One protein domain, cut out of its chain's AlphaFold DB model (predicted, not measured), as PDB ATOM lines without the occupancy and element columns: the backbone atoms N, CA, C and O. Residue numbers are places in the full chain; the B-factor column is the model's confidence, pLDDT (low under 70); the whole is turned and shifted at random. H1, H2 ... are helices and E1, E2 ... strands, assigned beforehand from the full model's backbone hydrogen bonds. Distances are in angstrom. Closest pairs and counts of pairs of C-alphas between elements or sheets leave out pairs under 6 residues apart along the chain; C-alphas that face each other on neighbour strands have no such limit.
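What this domain is: This is residues 339 to 482 of the 1006 residues of an uncharacterized protein of bacterium (UniProt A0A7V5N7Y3). A small three-stranded sheet, E3 E5 E4, forms the middle of the domain, with helices H4 and H6 side by side over one face and H1 over the other. Beyond H1, on its side away from this sheet, the hairpin E1 E2 makes a second small sheet, with H2 packed on H1; the short helices H3 and H5 lie near the end of the middle sheet where E3 and E4 begin, and residues 413 to 419 stick out. The printed part has 144 residues with six named helices and five named strands, in the order H1 E1 E2 H2 H3 E3 H4 H5 E4 E5 H6. The class is mixed, helices and strands, and both sheets are antiparallel. The whole is compact, with a radius of gyration of the C-alphas of 16.1 A and spans of 44 by 41 by 24 A.

How they stand to each other: The largest sheet runs E3, residues 404 to 409, then E5, residues 462 to 467, then E4, residues 453 to 457. E3 and E5 are antiparallel at 160 degrees, with N 408 and O 463 2.8 A apart, within hydrogen-bond range. E4 and E5 form a hairpin at 178 degrees, with N 455 and O 464 at 2.8 A. H4, residues 420 to 439, lies over E5 and E4 at a height over the sheet of 9.8 A and runs along the strands, at 3 degrees to E5 on the local plane. H6, residues 469 to 480, is on the same face over E3, at a height of 9.6 A. H4 touches H6 with residues 430 to 438 alone, at a shallow tilt of 31 degrees, opposite ways; the closest C-alphas are those of Val 434 and Val 475, 6.4 A apart. H1, residues 341 to 353, is on the opposite face at a height of 10.5 A, slantwise to the strands at 41 degrees to E3 on the local plane. These are three layers, helices on both faces of a sheet. The strand E1, residues 365 to 369, and E2, residues 372 to 377, form a hairpin at 173 degrees, with N 367 and O 374 2.9 A apart. The closest C-alphas of H1 and E1 are those of Gly 341 and Val 368, at 6.2 A. H2, residues 379 to 389, touches residues 348 to 352 of H1 alone, opposite ways at a tilt of 37 degrees, only just steep; the closest C-alphas are those of Val 348 and Ile 385, at 6.8 A. H3, residues 392 to 399, and H5, residues 444 to 449, each only graze the larger sheet. With H5, the E3, H4, E4 stretch is a split strand-helix-strand unit, two strands running the same way with E5 between them, and its crossover is right-handed. In each of the six helices every O i to N i+4 pair is within hydrogen-bond range.

Where its parts are: H1 is 18.2 A from first to last C-alpha and begins at C-alpha 341, (-5.789, -33.294, 43.889). E2 is 16.1 A long, H2 15.5 A and E3 16.9 A. H4, the longest helix, is 28.3 A long and begins at C-alpha 420, (26.581, -46.132, 35.392). E5 is 16.1 A long. H6 is 16.7 A long and ends at C-alpha 480, (23.908, -31.822, 50.536).

The domain as a whole: The two C-alphas farthest apart are those of Lys 392 and Asp 418, at 45.7 A. The printed part has no cut. The link from H1 to E1, 11 residues, is long; the link from E3 to H4, 10 residues, is short, and the other links are tight. The mean pLDDT of the printed part is 73.1, and 48 residues are under 70, among them residues 353 to 363, 392 to 401 and 412 to 423.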
ATOM      1  N   ASP A 339      -9.305 -30.010  46.433       65.88
ATOM      2  CA  ASP A 339      -8.235 -29.381  47.215       65.88
ATOM      3  C   ASP A 339      -7.059 -30.329  47.518       65.88
ATOM      4  O   ASP A 339      -5.937 -29.890  47.780       65.88
ATOM      5  N   GLU A 340      -7.291 -31.638  47.408       64.81
ATOM      6  CA  GLU A 340      -6.324 -32.708  47.681       64.81
ATOM      7  C   GLU A 340      -5.661 -33.248  46.393       64.81
ATOM      8  O   GLU A 340      -4.641 -33.947  46.443       64.81
ATOM      9  N   GLY A 341      -6.197 -32.861  45.228       66.44
ATOM     10  CA  GLY A 341      -5.789 -33.294  43.889       66.44
ATOM     11  C   GLY A 341      -4.286 -33.250  43.601       66.44
ATOM     12  O   GLY A 341      -3.713 -34.279  43.236       66.44
ATOM     13  N   PRO A 342      -3.603 -32.108  43.789       70.12
ATOM     14  CA  PRO A 342      -2.182 -31.988  43.461       70.12
ATOM     15  C   PRO A 342      -1.257 -32.852  44.333       70.12
ATOM     16  O   PRO A 342      -0.246 -33.354  43.844       70.12
ATOM     17  N   LYS A 343      -1.596 -33.055  45.615       68.94
ATOM     18  CA  LYS A 343      -0.776 -33.840  46.559       68.94
ATOM     19  C   LYS A 343      -0.908 -35.339  46.300       68.94
ATOM     20  O   LYS A 343       0.097 -36.047  46.254       68.94
ATOM     21  N   ILE A 344      -2.138 -35.806  46.078       72.31
ATOM     22  CA  ILE A 344      -2.420 -37.204  45.730       72.31
ATOM     23  C   ILE A 344      -1.817 -37.531  44.355       72.31
ATOM     24  O   ILE A 344      -1.230 -38.597  44.183       72.31
ATOM     25  N   LYS A 345      -1.866 -36.588  43.402       76.56
ATOM     26  CA  LYS A 345      -1.211 -36.721  42.093       76.56
ATOM     27  C   LYS A 345       0.293 -36.974  42.213       76.56
ATOM     28  O   LYS A 345       0.775 -37.929  41.621       76.56
ATOM     29  N   ALA A 346       1.016 -36.161  42.985       68.19
ATOM     30  CA  ALA A 346       2.468 -36.298  43.135       68.19
ATOM     31  C   ALA A 346       2.876 -37.653  43.744       68.19
ATOM     32  O   ALA A 346       3.856 -38.264  43.325       68.19
ATOM     33  N   LEU A 347       2.087 -38.149  44.700       71.44
ATOM     34  CA  LEU A 347       2.296 -39.453  45.325       71.44
ATOM     35  C   LEU A 347       2.078 -40.610  44.336       71.44
ATOM     36  O   LEU A 347       2.863 -41.554  44.278       71.44
ATOM     37  N   VAL A 348       1.011 -40.526  43.540       75.12
ATOM     38  CA  VAL A 348       0.676 -41.537  42.533       75.12
ATOM     39  C   VAL A 348       1.676 -41.507  41.375       75.12
ATOM     40  O   VAL A 348       2.105 -42.562  40.920       75.12
ATOM     41  N   GLU A 349       2.138 -40.327  40.956       73.31
ATOM     42  CA  GLU A 349       3.215 -40.177  39.969       73.31
ATOM     43  C   GLU A 349       4.542 -40.780  40.445       73.31
ATOM     44  O   GLU A 349       5.250 -41.382  39.637       73.31
ATOM     45  N   ALA A 350       4.870 -40.684  41.738       65.12
ATOM     46  CA  ALA A 350       6.063 -41.321  42.290       65.12
ATOM     47  C   ALA A 350       5.998 -42.855  42.164       65.12
ATOM     48  O   ALA A 350       6.951 -43.474  41.702       65.12
ATOM     49  N   ILE A 351       4.855 -43.475  42.480       71.88
ATOM     50  CA  ILE A 351       4.663 -44.937  42.375       71.88
ATOM     51  C   ILE A 351       4.775 -45.419  40.922       71.88
ATOM     52  O   ILE A 351       5.385 -46.456  40.664       71.88
ATOM     53  N   VAL A 352       4.212 -44.655  39.983       70.81
ATOM     54  CA  VAL A 352       4.230 -44.951  38.538       70.81
ATOM     55  C   VAL A 352       5.651 -44.865  37.955       70.81
ATOM     56  O   VAL A 352       6.003 -45.672  37.088       70.81
ATOM     57  N   LYS A 353       6.477 -43.921  38.436       62.50
ATOM     58  CA  LYS A 353       7.871 -43.719  37.990       62.50
ATOM     59  C   LYS A 353       8.850 -44.762  38.540       62.50
ATOM     60  O   LYS A 353       9.688 -45.249  37.798       62.50
ATOM     61  N   VAL A 354       8.683 -45.187  39.793       56.28
ATOM     62  CA  VAL A 354       9.589 -46.128  40.495       56.28
ATOM     63  C   VAL A 354       9.678 -47.521  39.849       56.28
ATOM     64  O   VAL A 354      10.574 -48.289  40.170       56.28
ATOM     65  N   GLN A 355       8.751 -47.878  38.955       52.94
ATOM     66  CA  GLN A 355       8.696 -49.195  38.296       52.94
ATOM     67  C   GLN A 355       8.655 -49.094  36.761       52.94
ATOM     68  O   GLN A 355       8.068 -49.947  36.084       52.94
ATOM     69  N   SER A 356       9.200 -48.036  36.156       53.84
ATOM     70  CA  SER A 356       9.354 -47.969  34.694       53.84
ATOM     71  C   SER A 356      10.645 -48.651  34.228       53.84
ATOM     72  O   SER A 356      11.525 -48.001  33.684       53.84
ATOM     73  N   ASP A 357      10.734 -49.973  34.406       50.06
ATOM     74  CA  ASP A 357      11.817 -50.814  33.851       50.06
ATOM     75  C   ASP A 357      11.496 -51.333  32.434       50.06
ATOM     76  O   ASP A 357      12.078 -52.305  31.956       50.06
ATOM     77  N   ALA A 358      10.513 -50.741  31.748       49.69
ATOM     78  CA  ALA A 358      10.128 -51.212  30.425       49.69
ATOM     79  C   ALA A 358      11.146 -50.715  29.376       49.69
ATOM     80  O   ALA A 358      11.310 -49.504  29.246       49.69
ATOM     81  N   PRO A 359      11.748 -51.595  28.551       45.47
ATOM     82  CA  PRO A 359      12.601 -51.200  27.419       45.47
ATOM     83  C   PRO A 359      11.809 -50.556  26.261       45.47
ATOM     84  O   PRO A 359      12.315 -50.400  25.152       45.47
ATOM     85  N   TYR A 360      10.551 -50.195  26.517       50.81
ATOM     86  CA  TYR A 360       9.603 -49.604  25.590       50.81
ATOM     87  C   TYR A 360       9.006 -48.364  26.250       50.81
ATOM     88  O   TYR A 360       8.627 -48.407  27.423       50.81
ATOM     89  N   ASP A 361       8.878 -47.287  25.481       51.94
ATOM     90  CA  ASP A 361       8.326 -46.011  25.930       51.94
ATOM     91  C   ASP A 361       6.798 -46.133  26.090       51.94
ATOM     92  O   ASP A 361       5.997 -45.837  25.200       51.94
ATOM     93  N   LEU A 362       6.370 -46.726  27.203       57.47
ATOM     94  CA  LEU A 362       4.961 -46.869  27.544       57.47
ATOM     95  C   LEU A 362       4.431 -45.485  27.936       57.47
ATOM     96  O   LEU A 362       4.840 -44.947  28.961       57.47
ATOM     97  N   GLU A 363       3.489 -44.927  27.166       60.59
ATOM     98  CA  GLU A 363       2.794 -43.669  27.487       60.59
ATOM     99  C   GLU A 363       1.932 -43.805  28.764       60.59
ATOM    100  O   GLU A 363       0.698 -43.856  28.690       60.59
ATOM    101  N   ARG A 364       2.562 -43.914  29.938       70.25
ATOM    102  CA  ARG A 364       1.928 -43.918  31.263       70.25
ATOM    103  C   ARG A 364       1.475 -42.497  31.589       70.25
ATOM    104  O   ARG A 364       2.195 -41.534  31.330       70.25
ATOM    105  N   LYS A 365       0.271 -42.335  32.141       72.81
ATOM    106  CA  LYS A 365      -0.303 -40.999  32.380       72.81
ATOM    107  C   LYS A 365      -1.099 -40.955  33.675       72.81
ATOM    108  O   LYS A 365      -1.993 -41.771  33.872       72.81
ATOM    109  N   VAL A 366      -0.810 -39.960  34.511       78.00
ATOM    110  CA  VAL A 366      -1.597 -39.603  35.698       78.00
ATOM    111  C   VAL A 366      -2.180 -38.211  35.474       78.00
ATOM    112  O   VAL A 366      -1.450 -37.253  35.217       78.00
ATOM    113  N   VAL A 367      -3.501 -38.084  35.532       77.44
ATOM    114  CA  VAL A 367      -4.208 -36.809  35.355       77.44
ATOM    115  C   VAL A 367      -5.167 -36.617  36.516       77.44
ATOM    116  O   VAL A 367      -5.840 -37.557  36.923       77.44
ATOM    117  N   VAL A 368      -5.235 -35.394  37.030       75.50
ATOM    118  CA  VAL A 368      -6.298 -34.970  37.939       75.50
ATOM    119  C   VAL A 368      -7.138 -33.945  37.202       75.50
ATOM    120  O   VAL A 368      -6.595 -32.941  36.738       75.50
ATOM    121  N   ASP A 369      -8.431 -34.218  37.082       72.69
ATOM    122  CA  ASP A 369      -9.415 -33.323  36.482       72.69
ATOM    123  C   ASP A 369     -10.518 -33.033  37.504       72.69
ATOM    124  O   ASP A 369     -11.344 -33.889  37.825       72.69
ATOM    125  N   GLY A 370     -10.474 -31.838  38.100       74.06
ATOM    126  CA  GLY A 370     -11.371 -31.432  39.182       74.06
ATOM    127  C   GLY A 370     -11.305 -32.368  40.394       74.06
ATOM    128  O   GLY A 370     -10.412 -32.243  41.229       74.06
ATOM    129  N   GLY A 371     -12.280 -33.273  40.495       70.94
ATOM    130  CA  GLY A 371     -12.401 -34.275  41.558       70.94
ATOM    131  C   GLY A 371     -12.140 -35.713  41.107       70.94
ATOM    132  O   GLY A 371     -12.436 -36.627  41.863       70.94
ATOM    133  N   ASP A 372     -11.621 -35.944  39.900       76.44
ATOM    134  CA  ASP A 372     -11.349 -37.288  39.382       76.44
ATOM    135  C   ASP A 372      -9.839 -37.470  39.116       76.44
ATOM    136  O   ASP A 372      -9.214 -36.696  38.388       76.44
ATOM    137  N   LEU A 373      -9.236 -38.504  39.713       81.06
ATOM    138  CA  LEU A 373      -7.869 -38.963  39.453       81.06
ATOM    139  C   LEU A 373      -7.913 -40.107  38.443       81.06
ATOM    140  O   LEU A 373      -8.452 -41.169  38.744       81.06
ATOM    141  N   ILE A 374      -7.312 -39.914  37.273       80.81
ATOM    142  CA  ILE A 374      -7.251 -40.892  36.186       80.81
ATOM    143  C   ILE A 374      -5.805 -41.370  36.040       80.81
ATOM    144  O   ILE A 374      -4.910 -40.562  35.785       80.81
ATOM    145  N   VAL A 375      -5.578 -42.679  36.163       82.75
ATOM    146  CA  VAL A 375      -4.259 -43.303  35.983       82.75
ATOM    147  C   VAL A 375      -4.314 -44.339  34.866       82.75
ATOM    148  O   VAL A 375      -5.196 -45.200  34.840       82.75
ATOM    149  N   LYS A 376      -3.344 -44.252  33.955       81.31
ATOM    150  CA  LYS A 376      -3.055 -45.233  32.911       81.31
ATOM    151  C   LYS A 376      -1.713 -45.892  33.214       81.31
ATOM    152  O   LYS A 376      -0.676 -45.249  33.028       81.31
ATOM    153  N   ASP A 377      -1.743 -47.141  33.665       76.69
ATOM    154  CA  ASP A 377      -0.540 -47.904  34.016       76.69
ATOM    155  C   ASP A 377      -0.784 -49.428  33.974       76.69
ATOM    156  O   ASP A 377      -1.868 -49.876  33.596       76.69
ATOM    157  N   THR A 378       0.213 -50.240  34.325       78.31
ATOM    158  CA  THR A 378       0.091 -51.702  34.404       78.31
ATOM    159  C   THR A 378      -0.958 -52.137  35.443       78.31
ATOM    160  O   THR A 378      -1.180 -51.437  36.440       78.31
ATOM    161  N   PRO A 379      -1.614 -53.302  35.258       76.81
ATOM    162  CA  PRO A 379      -2.591 -53.836  36.210       76.81
ATOM    163  C   PRO A 379      -2.080 -53.930  37.651       76.81
ATOM    164  O   PRO A 379      -2.823 -53.685  38.604       76.81
ATOM    165  N   GLU A 380      -0.795 -54.234  37.812       74.12
ATOM    166  CA  GLU A 380      -0.116 -54.340  39.098       74.12
ATOM    167  C   GLU A 380       0.003 -52.975  39.794       74.12
ATOM    168  O   GLU A 380      -0.224 -52.882  41.003       74.12
ATOM    169  N   ASN A 381       0.307 -51.908  39.046       73.94
ATOM    170  CA  ASN A 381       0.440 -50.552  39.587       73.94
ATOM    171  C   ASN A 381      -0.906 -49.972  39.991       73.94
ATOM    172  O   ASN A 381      -1.029 -49.380  41.064       73.94
ATOM    173  N   ILE A 382      -1.941 -50.224  39.187       80.31
ATOM    174  CA  ILE A 382      -3.307 -49.833  39.529       80.31
ATOM    175  C   ILE A 382      -3.719 -50.456  40.865       80.31
ATOM    176  O   ILE A 382      -4.210 -49.740  41.730       80.31
ATOM    177  N   LYS A 383      -3.443 -51.745  41.091       79.88
ATOM    178  CA  LYS A 383      -3.762 -52.407  42.365       79.88
ATOM    179  C   LYS A 383      -3.043 -51.769  43.567       79.88
ATOM    180  O   LYS A 383      -3.665 -51.558  44.604       79.88
ATOM    181  N   LYS A 384      -1.760 -51.414  43.424       73.81
ATOM    182  CA  LYS A 384      -0.984 -50.731  44.481       73.81
ATOM    183  C   LYS A 384      -1.533 -49.336  44.792       73.81
ATOM    184  O   LYS A 384      -1.589 -48.941  45.955       73.81
ATOM    185  N   ILE A 385      -1.950 -48.601  43.760       78.19
ATOM    186  CA  ILE A 385      -2.585 -47.287  43.910       78.19
ATOM    187  C   ILE A 385      -3.922 -47.430  44.648       78.19
ATOM    188  O   ILE A 385      -4.210 -46.631  45.534       78.19
ATOM    189  N   GLU A 386      -4.706 -48.473  44.366       78.19
ATOM    190  CA  GLU A 386      -5.955 -48.738  45.094       78.19
ATOM    191  C   GLU A 386      -5.736 -49.023  46.572       78.19
ATOM    192  O   GLU A 386      -6.406 -48.425  47.410       78.19
ATOM    193  N   GLU A 387      -4.786 -49.898  46.901       76.88
ATOM    194  CA  GLU A 387      -4.437 -50.209  48.291       76.88
ATOM    195  C   GLU A 387      -3.992 -48.956  49.058       76.88
ATOM    196  O   GLU A 387      -4.329 -48.791  50.230       76.88
ATOM    197  N   LEU A 388      -3.293 -48.040  48.386       73.88
ATOM    198  CA  LEU A 388      -2.844 -46.786  48.976       73.88
ATOM    199  C   LEU A 388      -3.977 -45.760  49.148       73.88
ATOM    200  O   LEU A 388      -4.034 -45.082  50.171       73.88
ATOM    201  N   LEU A 389      -4.902 -45.666  48.189       73.69
ATOM    202  CA  LEU A 389      -6.075 -44.787  48.283       73.69
ATOM    203  C   LEU A 389      -7.124 -45.297  49.293       73.69
ATOM    204  O   LEU A 389      -7.973 -44.528  49.742       73.69
ATOM    205  N   LEU A 390      -7.069 -46.578  49.673       74.75
ATOM    206  CA  LEU A 390      -7.930 -47.188  50.696       74.75
ATOM    207  C   LEU A 390      -7.492 -46.866  52.139       74.75
ATOM    208  O   LEU A 390      -8.308 -46.978  53.061       74.75
ATOM    209  N   ASP A 391      -6.242 -46.442  52.357       71.38
ATOM    210  CA  ASP A 391      -5.705 -46.124  53.686       71.38
ATOM    211  C   ASP A 391      -6.144 -44.727  54.166       71.38
ATOM    212  O   ASP A 391      -5.448 -43.720  54.024       71.38
ATOM    213  N   LYS A 392      -7.331 -44.665  54.782       65.19
ATOM    214  CA  LYS A 392      -7.917 -43.419  55.312       65.19
ATOM    215  C   LYS A 392      -7.052 -42.734  56.378       65.19
ATOM    216  O   LYS A 392      -7.129 -41.518  56.523       65.19
ATOM    217  N   ASN A 393      -6.238 -43.481  57.127       65.62
ATOM    218  CA  ASN A 393      -5.397 -42.913  58.185       65.62
ATOM    219  C   ASN A 393      -4.182 -42.187  57.605       65.62
ATOM    220  O   ASN A 393      -3.799 -41.130  58.107       65.62
ATOM    221  N   PHE A 394      -3.605 -42.739  56.541       67.06
ATOM    222  CA  PHE A 394      -2.528 -42.113  55.783       67.06
ATOM    223  C   PHE A 394      -2.985 -40.799  55.132       67.06
ATOM    224  O   PHE A 394      -2.330 -39.768  55.299       67.06
ATOM    225  N   ILE A 395      -4.158 -40.802  54.488       67.50
ATOM    226  CA  ILE A 395      -4.721 -39.606  53.839       67.50
ATOM    227  C   ILE A 395      -5.029 -38.500  54.863       67.50
ATOM    228  O   ILE A 395      -4.574 -37.370  54.685       67.50
ATOM    229  N   ASN A 396      -5.670 -38.829  55.992       66.00
ATOM    230  CA  ASN A 396      -5.992 -37.854  57.046       66.00
ATOM    231  C   ASN A 396      -4.745 -37.185  57.672       66.00
ATOM    232  O   ASN A 396      -4.810 -36.056  58.158       66.00
ATOM    233  N   LYS A 397      -3.590 -37.861  57.711       66.38
ATOM    234  CA  LYS A 397      -2.346 -37.288  58.271       66.38
ATOM    235  C   LYS A 397      -1.623 -36.358  57.298       66.38
ATOM    236  O   LYS A 397      -1.017 -35.377  57.732       66.38
ATOM    237  N   ILE A 398      -1.719 -36.633  55.997       66.69
ATOM    238  CA  ILE A 398      -1.270 -35.713  54.941       66.69
ATOM    239  C   ILE A 398      -2.186 -34.477  54.892       66.69
ATOM    240  O   ILE A 398      -1.702 -33.355  54.718       66.69
ATOM    241  N   GLU A 399      -3.494 -34.665  55.103       61.53
ATOM    242  CA  GLU A 399      -4.504 -33.597  55.190       61.53
ATOM    243  C   GLU A 399      -4.193 -32.624  56.346       61.53
ATOM    244  O   GLU A 399      -4.163 -31.410  56.146       61.53
ATOM    245  N   ASN A 400      -3.820 -33.149  57.522       69.94
ATOM    246  CA  ASN A 400      -3.472 -32.361  58.715       69.94
ATOM    247  C   ASN A 400      -2.024 -31.819  58.748       69.94
ATOM    248  O   ASN A 400      -1.571 -31.365  59.798       69.94
ATOM    249  N   GLN A 401      -1.278 -31.876  57.635       61.50
ATOM    250  CA  GLN A 401       0.132 -31.442  57.523       61.50
ATOM    251  C   GLN A 401       1.115 -32.131  58.489       61.50
ATOM    252  O   GLN A 401       2.228 -31.647  58.692       61.50
ATOM    253  N   GLN A 402       0.742 -33.270  59.073       70.88
ATOM    254  CA  GLN A 402       1.639 -34.016  59.958       70.88
ATOM    255  C   GLN A 402       2.743 -34.732  59.168       70.88
ATOM    256  O   GLN A 402       3.831 -34.935  59.693       70.88
ATOM    257  N   LEU A 403       2.482 -35.076  57.903       77.56
ATOM    258  CA  LEU A 403       3.440 -35.708  56.995       77.56
ATOM    259  C   LEU A 403       3.618 -34.850  55.735       77.56
ATOM    260  O   LEU A 403       2.644 -34.330  55.186       77.56
ATOM    261  N   GLN A 404       4.859 -34.714  55.270       77.12
ATOM    262  CA  GLN A 404       5.229 -33.988  54.053       77.12
ATOM    263  C   GLN A 404       5.893 -34.922  53.041       77.12
ATOM    264  O   GLN A 404       6.483 -35.930  53.416       77.12
ATOM    265  N   VAL A 405       5.797 -34.570  51.756       79.75
ATOM    266  CA  VAL A 405       6.432 -35.297  50.648       79.75
ATOM    267  C   VAL A 405       7.619 -34.482  50.141       79.75
ATOM    268  O   VAL A 405       7.437 -33.327  49.755       79.75
ATOM    269  N   ALA A 406       8.813 -35.070  50.098       79.25
ATOM    270  CA  ALA A 406       9.998 -34.473  49.481       79.25
ATOM    271  C   ALA A 406      10.611 -35.429  48.453       79.25
ATOM    272  O   ALA A 406      10.616 -36.639  48.657       79.25
ATOM    273  N   THR A 407      11.126 -34.883  47.351       81.00
ATOM    274  CA  THR A 407      11.846 -35.645  46.319       81.00
ATOM    275  C   THR A 407      13.263 -35.104  46.189       81.00
ATOM    276  O   THR A 407      13.450 -33.896  46.049       81.00
ATOM    277  N   PHE A 408      14.247 -35.997  46.236       82.88
ATOM    278  CA  PHE A 408      15.673 -35.698  46.165       82.88
ATOM    279  C   PHE A 408      16.282 -36.334  44.916       82.88
ATOM    280  O   PHE A 408      15.993 -37.488  44.610       82.88
ATOM    281  N   ASN A 409      17.134 -35.592  44.206       79.38
ATOM    282  CA  ASN A 409      17.906 -36.113  43.081       79.38
ATOM    283  C   ASN A 409      19.304 -36.516  43.577       79.38
ATOM    284  O   ASN A 409      20.013 -35.678  44.132       79.38
ATOM    285  N   LEU A 410      19.671 -37.784  43.395       79.31
ATOM    286  CA  LEU A 410      20.947 -38.370  43.819       79.31
ATOM    287  C   LEU A 410      21.992 -38.395  42.690       79.31
ATOM    288  O   LEU A 410      23.065 -38.971  42.861       79.31
ATOM    289  N   THR A 411      21.693 -37.777  41.542       70.06
ATOM    290  CA  THR A 411      22.647 -37.655  40.433       70.06
ATOM    291  C   THR A 411      23.859 -36.815  40.870       70.06
ATOM    292  O   THR A 411      23.668 -35.718  41.412       70.06
ATOM    293  N   PRO A 412      25.102 -37.284  40.636       64.19
ATOM    294  CA  PRO A 412      26.307 -36.484  40.833       64.19
ATOM    295  C   PRO A 412      26.235 -35.152  40.074       64.19
ATOM    296  O   PRO A 412      25.611 -35.056  39.020       64.19
ATOM    297  N   ARG A 413      26.892 -34.110  40.593       59.00
ATOM    298  CA  ARG A 413      26.898 -32.777  39.960       59.00
ATOM    299  C   ARG A 413      27.705 -32.710  38.652       59.00
ATOM    300  O   ARG A 413      27.607 -31.704  37.960       59.00
ATOM    301  N   GLU A 414      28.438 -33.767  38.300       54.75
ATOM    302  CA  GLU A 414      29.193 -33.899  37.050       54.75
ATOM    303  C   GLU A 414      28.726 -35.123  36.237       54.75
ATOM    304  O   GLU A 414      28.337 -36.140  36.827       54.75
ATOM    305  N   PRO A 415      28.751 -35.059  34.893       49.88
ATOM    306  CA  PRO A 415      28.322 -36.160  34.039       49.88
ATOM    307  C   PRO A 415      29.365 -37.289  34.026       49.88
ATOM    308  O   PRO A 415      30.393 -37.203  33.364       49.88
ATOM    309  N   LEU A 416      29.076 -38.390  34.719       52.84
ATOM    310  CA  LEU A 416      29.826 -39.644  34.604       52.84
ATOM    311  C   LEU A 416      29.188 -40.501  33.501       52.84
ATOM    312  O   LEU A 416      28.337 -41.342  33.781       52.84
ATOM    313  N   SER A 417      29.564 -40.267  32.241       55.16
ATOM    314  CA  SER A 417      29.002 -40.993  31.088       55.16
ATOM    315  C   SER A 417      29.373 -42.481  31.052       55.16
ATOM    316  O   SER A 417      28.645 -43.269  30.455       55.16
ATOM    317  N   ASP A 418      30.457 -42.881  31.724       55.84
ATOM    318  CA  ASP A 418      31.098 -44.172  31.434       55.84
ATOM    319  C   ASP A 418      30.974 -45.212  32.562       55.84
ATOM    320  O   ASP A 418      31.399 -46.352  32.384       55.84
ATOM    321  N   ASN A 419      30.402 -44.869  33.727       61.47
ATOM    322  CA  ASN A 419      30.388 -45.774  34.889       61.47
ATOM    323  C   ASN A 419      29.049 -45.808  35.649       61.47
ATOM    324  O   ASN A 419      28.972 -45.574  36.856       61.47
ATOM    325  N   ILE A 420      27.976 -46.104  34.912       62.78
ATOM    326  CA  ILE A 420      26.581 -46.132  35.392       62.78
ATOM    327  C   ILE A 420      26.395 -47.071  36.600       62.78
ATOM    328  O   ILE A 420      25.650 -46.744  37.522       62.78
ATOM    329  N   GLU A 421      27.106 -48.200  36.648       66.50
ATOM    330  CA  GLU A 421      27.001 -49.172  37.746       66.50
ATOM    331  C   GLU A 421      27.568 -48.638  39.073       66.50
ATOM    332  O   GLU A 421      26.947 -48.818  40.120       66.50
ATOM    333  N   GLN A 422      28.674 -47.887  39.047       65.06
ATOM    334  CA  GLN A 422      29.221 -47.255  40.258       65.06
ATOM    335  C   GLN A 422      28.318 -46.134  40.782       65.06
ATOM    336  O   GLN A 422      28.168 -45.962  41.991       65.06
ATOM    337  N   VAL A 423      27.678 -45.384  39.878       68.94
ATOM    338  CA  VAL A 423      26.706 -44.347  40.252       68.94
ATOM    339  C   VAL A 423      25.469 -44.976  40.901       68.94
ATOM    340  O   VAL A 423      24.982 -44.467  41.914       68.94
ATOM    341  N   ARG A 424      24.997 -46.114  40.376       73.44
ATOM    342  CA  ARG A 424      23.899 -46.893  40.968       73.44
ATOM    343  C   ARG A 424      24.255 -47.439  42.347       73.44
ATOM    344  O   ARG A 424      23.441 -47.335  43.262       73.44
ATOM    345  N   GLU A 425      25.464 -47.969  42.519       75.38
ATOM    346  CA  GLU A 425      25.951 -48.469  43.809       75.38
ATOM    347  C   GLU A 425      26.072 -47.340  44.846       75.38
ATOM    348  O   GLU A 425      25.597 -47.470  45.976       75.38
ATOM    349  N   MET A 426      26.627 -46.189  44.451       78.94
ATOM    350  CA  MET A 426      26.688 -44.994  45.294       78.94
ATOM    351  C   MET A 426      25.285 -44.558  45.731       78.94
ATOM    352  O   MET A 426      25.043 -44.360  46.923       78.94
ATOM    353  N   ALA A 427      24.351 -44.434  44.789       78.50
ATOM    354  CA  ALA A 427      22.982 -44.034  45.087       78.50
ATOM    355  C   ALA A 427      22.268 -45.052  45.995       78.50
ATOM    356  O   ALA A 427      21.597 -44.652  46.947       78.50
ATOM    357  N   GLN A 428      22.499 -46.354  45.805       82.00
ATOM    358  CA  GLN A 428      21.987 -47.409  46.686       82.00
ATOM    359  C   GLN A 428      22.549 -47.306  48.115       82.00
ATOM    360  O   GLN A 428      21.815 -47.474  49.097       82.00
ATOM    361  N   ASN A 429      23.838 -46.985  48.253       82.75
ATOM    362  CA  ASN A 429      24.475 -46.760  49.549       82.75
ATOM    363  C   ASN A 429      23.895 -45.523  50.246       82.75
ATOM    364  O   ASN A 429      23.549 -45.586  51.428       82.75
ATOM    365  N   ILE A 430      23.690 -44.428  49.506       83.31
ATOM    366  CA  ILE A 430      23.045 -43.209  50.017       83.31
ATOM    367  C   ILE A 430      21.625 -43.520  50.512       83.31
ATOM    368  O   ILE A 430      21.274 -43.150  51.632       83.31
ATOM    369  N   VAL A 431      20.821 -44.253  49.734       85.94
ATOM    370  CA  VAL A 431      19.458 -44.666  50.122       85.94
ATOM    371  C   VAL A 431      19.473 -45.524  51.386       85.94
ATOM    372  O   VAL A 431      18.627 -45.346  52.261       85.94
ATOM    373  N   THR A 432      20.454 -46.414  51.526       85.44
ATOM    374  CA  THR A 432      20.609 -47.268  52.713       85.44
ATOM    375  C   THR A 432      20.913 -46.448  53.970       85.44
ATOM    376  O   THR A 432      20.326 -46.682  55.034       85.44
ATOM    377  N   VAL A 433      21.776 -45.436  53.858       84.56
ATOM    378  CA  VAL A 433      22.068 -44.520  54.969       84.56
ATOM    379  C   VAL A 433      20.844 -43.671  55.306       84.56
ATOM    380  O   VAL A 433      20.470 -43.580  56.475       84.56
ATOM    381  N   VAL A 434      20.151 -43.127  54.302       85.44
ATOM    382  CA  VAL A 434      18.909 -42.361  54.496       85.44
ATOM    383  C   VAL A 434      17.825 -43.211  55.166       85.44
ATOM    384  O   VAL A 434      17.190 -42.753  56.115       85.44
ATOM    385  N   LYS A 435      17.659 -44.475  54.758       82.44
ATOM    386  CA  LYS A 435      16.748 -45.434  55.403       82.44
ATOM    387  C   LYS A 435      17.082 -45.607  56.883       82.44
ATOM    388  O   LYS A 435      16.189 -45.602  57.731       82.44
ATOM    389  N   THR A 436      18.369 -45.740  57.191       82.00
ATOM    390  CA  THR A 436      18.846 -45.888  58.568       82.00
ATOM    391  C   THR A 436      18.561 -44.628  59.382       82.00
ATOM    392  O   THR A 436      18.071 -44.732  60.500       82.00
ATOM    393  N   LEU A 437      18.770 -43.435  58.816       82.19
ATOM    394  CA  LEU A 437      18.473 -42.159  59.476       82.19
ATOM    395  C   LEU A 437      16.976 -41.978  59.776       82.19
ATOM    396  O   LEU A 437      16.622 -41.538  60.869       82.19
ATOM    397  N   LEU A 438      16.098 -42.348  58.838       80.88
ATOM    398  CA  LEU A 438      14.644 -42.190  58.977       80.88
ATOM    399  C   LEU A 438      14.018 -43.187  59.963       80.88
ATOM    400  O   LEU A 438      13.104 -42.841  60.717       80.88
ATOM    401  N   TYR A 439      14.512 -44.428  59.982       80.56
ATOM    402  CA  TYR A 439      13.907 -45.527  60.743       80.56
ATOM    403  C   TYR A 439      14.759 -46.024  61.921       80.56
ATOM    404  O   TYR A 439      14.402 -47.007  62.561       80.56
ATOM    405  N   ALA A 440      15.833 -45.323  62.299       74.12
ATOM    406  CA  ALA A 440      16.666 -45.694  63.454       74.12
ATOM    407  C   ALA A 440      15.872 -45.866  64.765       74.12
ATOM    408  O   ALA A 440      16.241 -46.675  65.613       74.12
ATOM    409  N   LYS A 441      14.783 -45.102  64.948       69.50
ATOM    410  CA  LYS A 441      13.963 -45.101  66.176       69.50
ATOM    411  C   LYS A 441      12.692 -45.960  66.094       69.50
ATOM    412  O   LYS A 441      11.992 -46.089  67.094       69.50
ATOM    413  N   SER A 442      12.360 -46.517  64.928       67.50
ATOM    414  CA  SER A 442      11.100 -47.241  64.695       67.50
ATOM    415  C   SER A 442      11.253 -48.245  63.558       67.50
ATOM    416  O   SER A 442      11.755 -47.874  62.504       67.50
ATOM    417  N   SER A 443      10.760 -49.477  63.709       72.81
ATOM    418  CA  SER A 443      10.806 -50.458  62.616       72.81
ATOM    419  C   SER A 443      10.016 -49.986  61.387       72.81
ATOM    420  O   SER A 443       9.028 -49.262  61.509       72.81
ATOM    421  N   GLU A 444      10.423 -50.431  60.196       69.88
ATOM    422  CA  GLU A 444       9.788 -50.082  58.911       69.88
ATOM    423  C   GLU A 444       8.279 -50.390  58.918       69.88
ATOM    424  O   GLU A 444       7.472 -49.601  58.438       69.88
ATOM    425  N   SER A 445       7.873 -51.478  59.583       68.44
ATOM    426  CA  SER A 445       6.461 -51.834  59.761       68.44
ATOM    427  C   SER A 445       5.699 -50.889  60.701       68.44
ATOM    428  O   SER A 445       4.512 -50.658  60.481       68.44
ATOM    429  N   ALA A 446       6.343 -50.349  61.742       71.38
ATOM    430  CA  ALA A 446       5.725 -49.385  62.656       71.38
ATOM    431  C   ALA A 446       5.620 -47.996  62.008       71.38
ATOM    432  O   ALA A 446       4.596 -47.328  62.121       71.38
ATOM    433  N   ALA A 447       6.644 -47.599  61.251       72.25
ATOM    434  CA  ALA A 447       6.635 -46.366  60.476       72.25
ATOM    435  C   ALA A 447       5.596 -46.403  59.338       72.25
ATOM    436  O   ALA A 447       4.879 -45.424  59.127       72.25
ATOM    437  N   ALA A 448       5.433 -47.554  58.675       68.25
ATOM    438  CA  ALA A 448       4.393 -47.762  57.668       68.25
ATOM    439  C   ALA A 448       2.976 -47.675  58.261       68.25
ATOM    440  O   ALA A 448       2.101 -47.073  57.640       68.25
ATOM    441  N   ALA A 449       2.757 -48.199  59.477       68.06
ATOM    442  CA  ALA A 449       1.488 -48.058  60.204       68.06
ATOM    443  C   ALA A 449       1.187 -46.600  60.602       68.06
ATOM    444  O   ALA A 449       0.031 -46.206  60.760       68.06
ATOM    445  N   GLU A 450       2.224 -45.772  60.737       69.94
ATOM    446  CA  GLU A 450       2.095 -44.336  60.971       69.94
ATOM    447  C   GLU A 450       1.883 -43.523  59.688       69.94
ATOM    448  O   GLU A 450       1.537 -42.344  59.798       69.94
ATOM    449  N   GLY A 451       2.021 -44.140  58.510       69.00
ATOM    450  CA  GLY A 451       1.890 -43.493  57.205       69.00
ATOM    451  C   GLY A 451       3.205 -42.981  56.608       69.00
ATOM    452  O   GLY A 451       3.179 -42.309  55.582       69.00
ATOM    453  N   ARG A 452       4.358 -43.290  57.213       81.00
ATOM    454  CA  ARG A 452       5.682 -42.886  56.715       81.00
ATOM    455  C   ARG A 452       6.191 -43.889  55.685       81.00
ATOM    456  O   ARG A 452       6.185 -45.090  55.951       81.00
ATOM    457  N   ARG A 453       6.613 -43.421  54.506       79.31
ATOM    458  CA  ARG A 453       7.001 -44.276  53.362       79.31
ATOM    459  C   ARG A 453       8.096 -43.617  52.516       79.31
ATOM    460  O   ARG A 453       8.222 -42.399  52.526       79.31
ATOM    461  N   TYR A 454       8.855 -44.405  51.759       83.38
ATOM    462  CA  TYR A 454       9.824 -43.912  50.774       83.38
ATOM    463  C   TYR A 454       9.746 -44.727  49.483       83.38
ATOM    464  O   TYR A 454       9.272 -45.865  49.474       83.38
ATOM    465  N   TRP A 455      10.241 -44.135  48.405       80.62
ATOM    466  CA  TRP A 455      10.355 -44.727  47.084       80.62
ATOM    467  C   TRP A 455      11.680 -44.302  46.454       80.62
ATOM    468  O   TRP A 455      11.991 -43.114  46.436       80.62
ATOM    469  N   TYR A 456      12.452 -45.257  45.942       81.31
ATOM    470  CA  TYR A 456      13.723 -45.005  45.262       81.31
ATOM    471  C   TYR A 456      13.672 -45.555  43.838       81.31
ATOM    472  O   TYR A 456      13.274 -46.703  43.645       81.31
ATOM    473  N   ASP A 457      14.075 -44.735  42.872       77.50
ATOM    474  CA  ASP A 457      14.212 -45.107  41.468       77.50
ATOM    475  C   ASP A 457      15.708 -45.241  41.099       77.50
ATOM    476  O   ASP A 457      16.416 -44.227  41.060       77.50
ATOM    477  N   PRO A 458      16.206 -46.463  40.815       70.19
ATOM    478  CA  PRO A 458      17.609 -46.711  40.476       70.19
ATOM    479  C   PRO A 458      18.010 -46.241  39.067       70.19
ATOM    480  O   PRO A 458      19.202 -46.197  38.760       70.19
ATOM    481  N   ASN A 459      17.047 -45.896  38.206       66.75
ATOM    482  CA  ASN A 459      17.306 -45.432  36.842       66.75
ATOM    483  C   ASN A 459      17.344 -43.905  36.764       66.75
ATOM    484  O   ASN A 459      18.225 -43.351  36.112       66.75
ATOM    485  N   THR A 460      16.417 -43.218  37.441       71.50
ATOM    486  CA  THR A 460      16.414 -41.740  37.495       71.50
ATOM    487  C   THR A 460      17.195 -41.173  38.680       71.50
ATOM    488  O   THR A 460      17.342 -39.954  38.782       71.50
ATOM    489  N   LEU A 461      17.701 -42.043  39.567       76.44
ATOM    490  CA  LEU A 461      18.420 -41.695  40.796       76.44
ATOM    491  C   LEU A 461      17.604 -40.754  41.699       76.44
ATOM    492  O   LEU A 461      18.159 -39.914  42.407       76.44
ATOM    493  N   GLN A 462      16.272 -40.869  41.674       81.69
ATOM    494  CA  GLN A 462      15.371 -40.049  42.482       81.69
ATOM    495  C   GLN A 462      14.900 -40.807  43.722       81.69
ATOM    496  O   GLN A 462      14.476 -41.960  43.653       81.69
ATOM    497  N   LEU A 463      14.944 -40.132  44.868       83.56
ATOM    498  CA  LEU A 463      14.460 -40.632  46.150       83.56
ATOM    499  C   LEU A 463      13.304 -39.753  46.633       83.56
ATOM    500  O   LEU A 463      13.504 -38.592  46.988       83.56
ATOM    501  N   THR A 464      12.094 -40.305  46.670       82.38
ATOM    502  CA  THR A 464      10.896 -39.643  47.203       82.38
ATOM    503  C   THR A 464      10.578 -40.183  48.592       82.38
ATOM    504  O   THR A 464      10.458 -41.389  48.784       82.38
ATOM    505  N   ILE A 465      10.421 -39.302  49.576       84.81
ATOM    506  CA  ILE A 465      10.196 -39.653  50.984       84.81
ATOM    507  C   ILE A 465       8.953 -38.930  51.498       84.81
ATOM    508  O   ILE A 465       8.749 -37.747  51.222       84.81
ATOM    509  N   VAL A 466       8.143 -39.651  52.271       84.12
ATOM    510  CA  VAL A 466       6.984 -39.145  53.006       84.12
ATOM    511  C   VAL A 466       7.205 -39.373  54.493       84.12
ATOM    512  O   VAL A 466       7.118 -40.505  54.973       84.12
ATOM    513  N   ASP A 467       7.511 -38.299  55.217       85.12
ATOM    514  CA  ASP A 467       7.822 -38.332  56.649       85.12
ATOM    515  C   ASP A 467       7.500 -36.973  57.308       85.12
ATOM    516  O   ASP A 467       7.006 -36.044  56.660       85.12
ATOM    517  N   TYR A 468       7.756 -36.853  58.609       85.75
ATOM    518  CA  TYR A 468       7.672 -35.602  59.347       85.75
ATOM    519  C   TYR A 468       8.648 -34.555  58.779       85.75
ATOM    520  O   TYR A 468       9.768 -34.906  58.390       85.75
ATOM    521  N   PRO A 469       8.284 -33.260  58.797       82.88
ATOM    522  CA  PRO A 469       9.119 -32.181  58.255       82.88
ATOM    523  C   PRO A 469      10.554 -32.152  58.810       82.88
ATOM    524  O   PRO A 469      11.505 -31.908  58.067       82.88
ATOM    525  N   ASP A 470      10.732 -32.457  60.099       82.75
ATOM    526  CA  ASP A 470      12.051 -32.481  60.745       82.75
ATOM    527  C   ASP A 470      12.960 -33.588  60.195       82.75
ATOM    528  O   ASP A 470      14.153 -33.365  59.981       82.75
ATOM    529  N   ASN A 471      12.396 -34.762  59.905       84.25
ATOM    530  CA  ASN A 471      13.132 -35.890  59.338       84.25
ATOM    531  C   ASN A 471      13.567 -35.593  57.895       84.25
ATOM    532  O   ASN A 471      14.695 -35.900  57.509       84.25
ATOM    533  N   LEU A 472      12.715 -34.919  57.113       85.06
ATOM    534  CA  LEU A 472      13.044 -34.500  55.745       85.06
ATOM    535  C   LEU A 472      14.180 -33.471  55.706       85.06
ATOM    536  O   LEU A 472      14.993 -33.491  54.779       85.06
ATOM    537  N   ARG A 473      14.283 -32.602  56.721       83.31
ATOM    538  CA  ARG A 473      15.394 -31.648  56.850       83.31
ATOM    539  C   ARG A 473      16.729 -32.356  57.087       83.31
ATOM    540  O   ARG A 473      17.699 -32.040  56.410       83.31
ATOM    541  N   VAL A 474      16.762 -33.361  57.966       85.50
ATOM    542  CA  VAL A 474      17.970 -34.170  58.229       85.50
ATOM    543  C   VAL A 474      18.446 -34.890  56.966       85.50
ATOM    544  O   VAL A 474      19.637 -34.889  56.661       85.50
ATOM    545  N   VAL A 475      17.516 -35.463  56.197       85.88
ATOM    546  CA  VAL A 475      17.841 -36.113  54.919       85.88
ATOM    547  C   VAL A 475      18.358 -35.103  53.893       85.88
ATOM    548  O   VAL A 475      19.353 -35.370  53.220       85.88
ATOM    549  N   SER A 476      17.732 -33.927  53.803       83.31
ATOM    550  CA  SER A 476      18.192 -32.846  52.926       83.31
ATOM    551  C   SER A 476      19.617 -32.395  53.258       83.31
ATOM    552  O   SER A 476      20.409 -32.166  52.346       83.31
ATOM    553  N   ASP A 477      19.949 -32.252  54.540       83.81
ATOM    554  CA  ASP A 477      21.275 -31.809  54.981       83.81
ATOM    555  C   ASP A 477      22.347 -32.878  54.706       83.81
ATOM    556  O   ASP A 477      23.444 -32.545  54.259       83.81
ATOM    557  N   TYR A 478      22.011 -34.162  54.874       84.81
ATOM    558  CA  TYR A 478      22.892 -35.286  54.538       84.81
ATOM    559  C   TYR A 478      23.178 -35.388  53.033       84.81
ATOM    560  O   TYR A 478      24.329 -35.511  52.628       84.81
ATOM    561  N   ILE A 479      22.157 -35.286  52.178       83.00
ATOM    562  CA  ILE A 479      22.356 -35.360  50.719       83.00
ATOM    563  C   ILE A 479      23.206 -34.179  50.220       83.00
ATOM    564  O   ILE A 479      23.989 -34.324  49.285       83.00
ATOM    565  N   ARG A 480      23.101 -33.010  50.866       79.94
ATOM    566  CA  ARG A 480      23.908 -31.822  50.536       79.94
ATOM    567  C   ARG A 480      25.369 -31.912  50.987       79.94
ATOM    568  O   ARG A 480      26.169 -31.142  50.462       79.94
ATOM    569  N   SER A 481      25.714 -32.792  51.927       80.81
ATOM    570  CA  SER A 481      27.081 -32.930  52.451       80.81
ATOM    571  C   SER A 481      27.932 -33.980  51.728       80.81
ATOM    572  O   SER A 481      29.110 -34.134  52.053       80.81
ATOM    573  N   LEU A 482      27.369 -34.698  50.751       77.38
ATOM    574  CA  LEU A 482      28.087 -35.731  50.007       77.38
ATOM    575  C   LEU A 482      29.197 -35.128  49.114       77.38
ATOM    576  O   LEU A 482      28.928 -34.173  48.379       77.38
TER     577      LEU A 482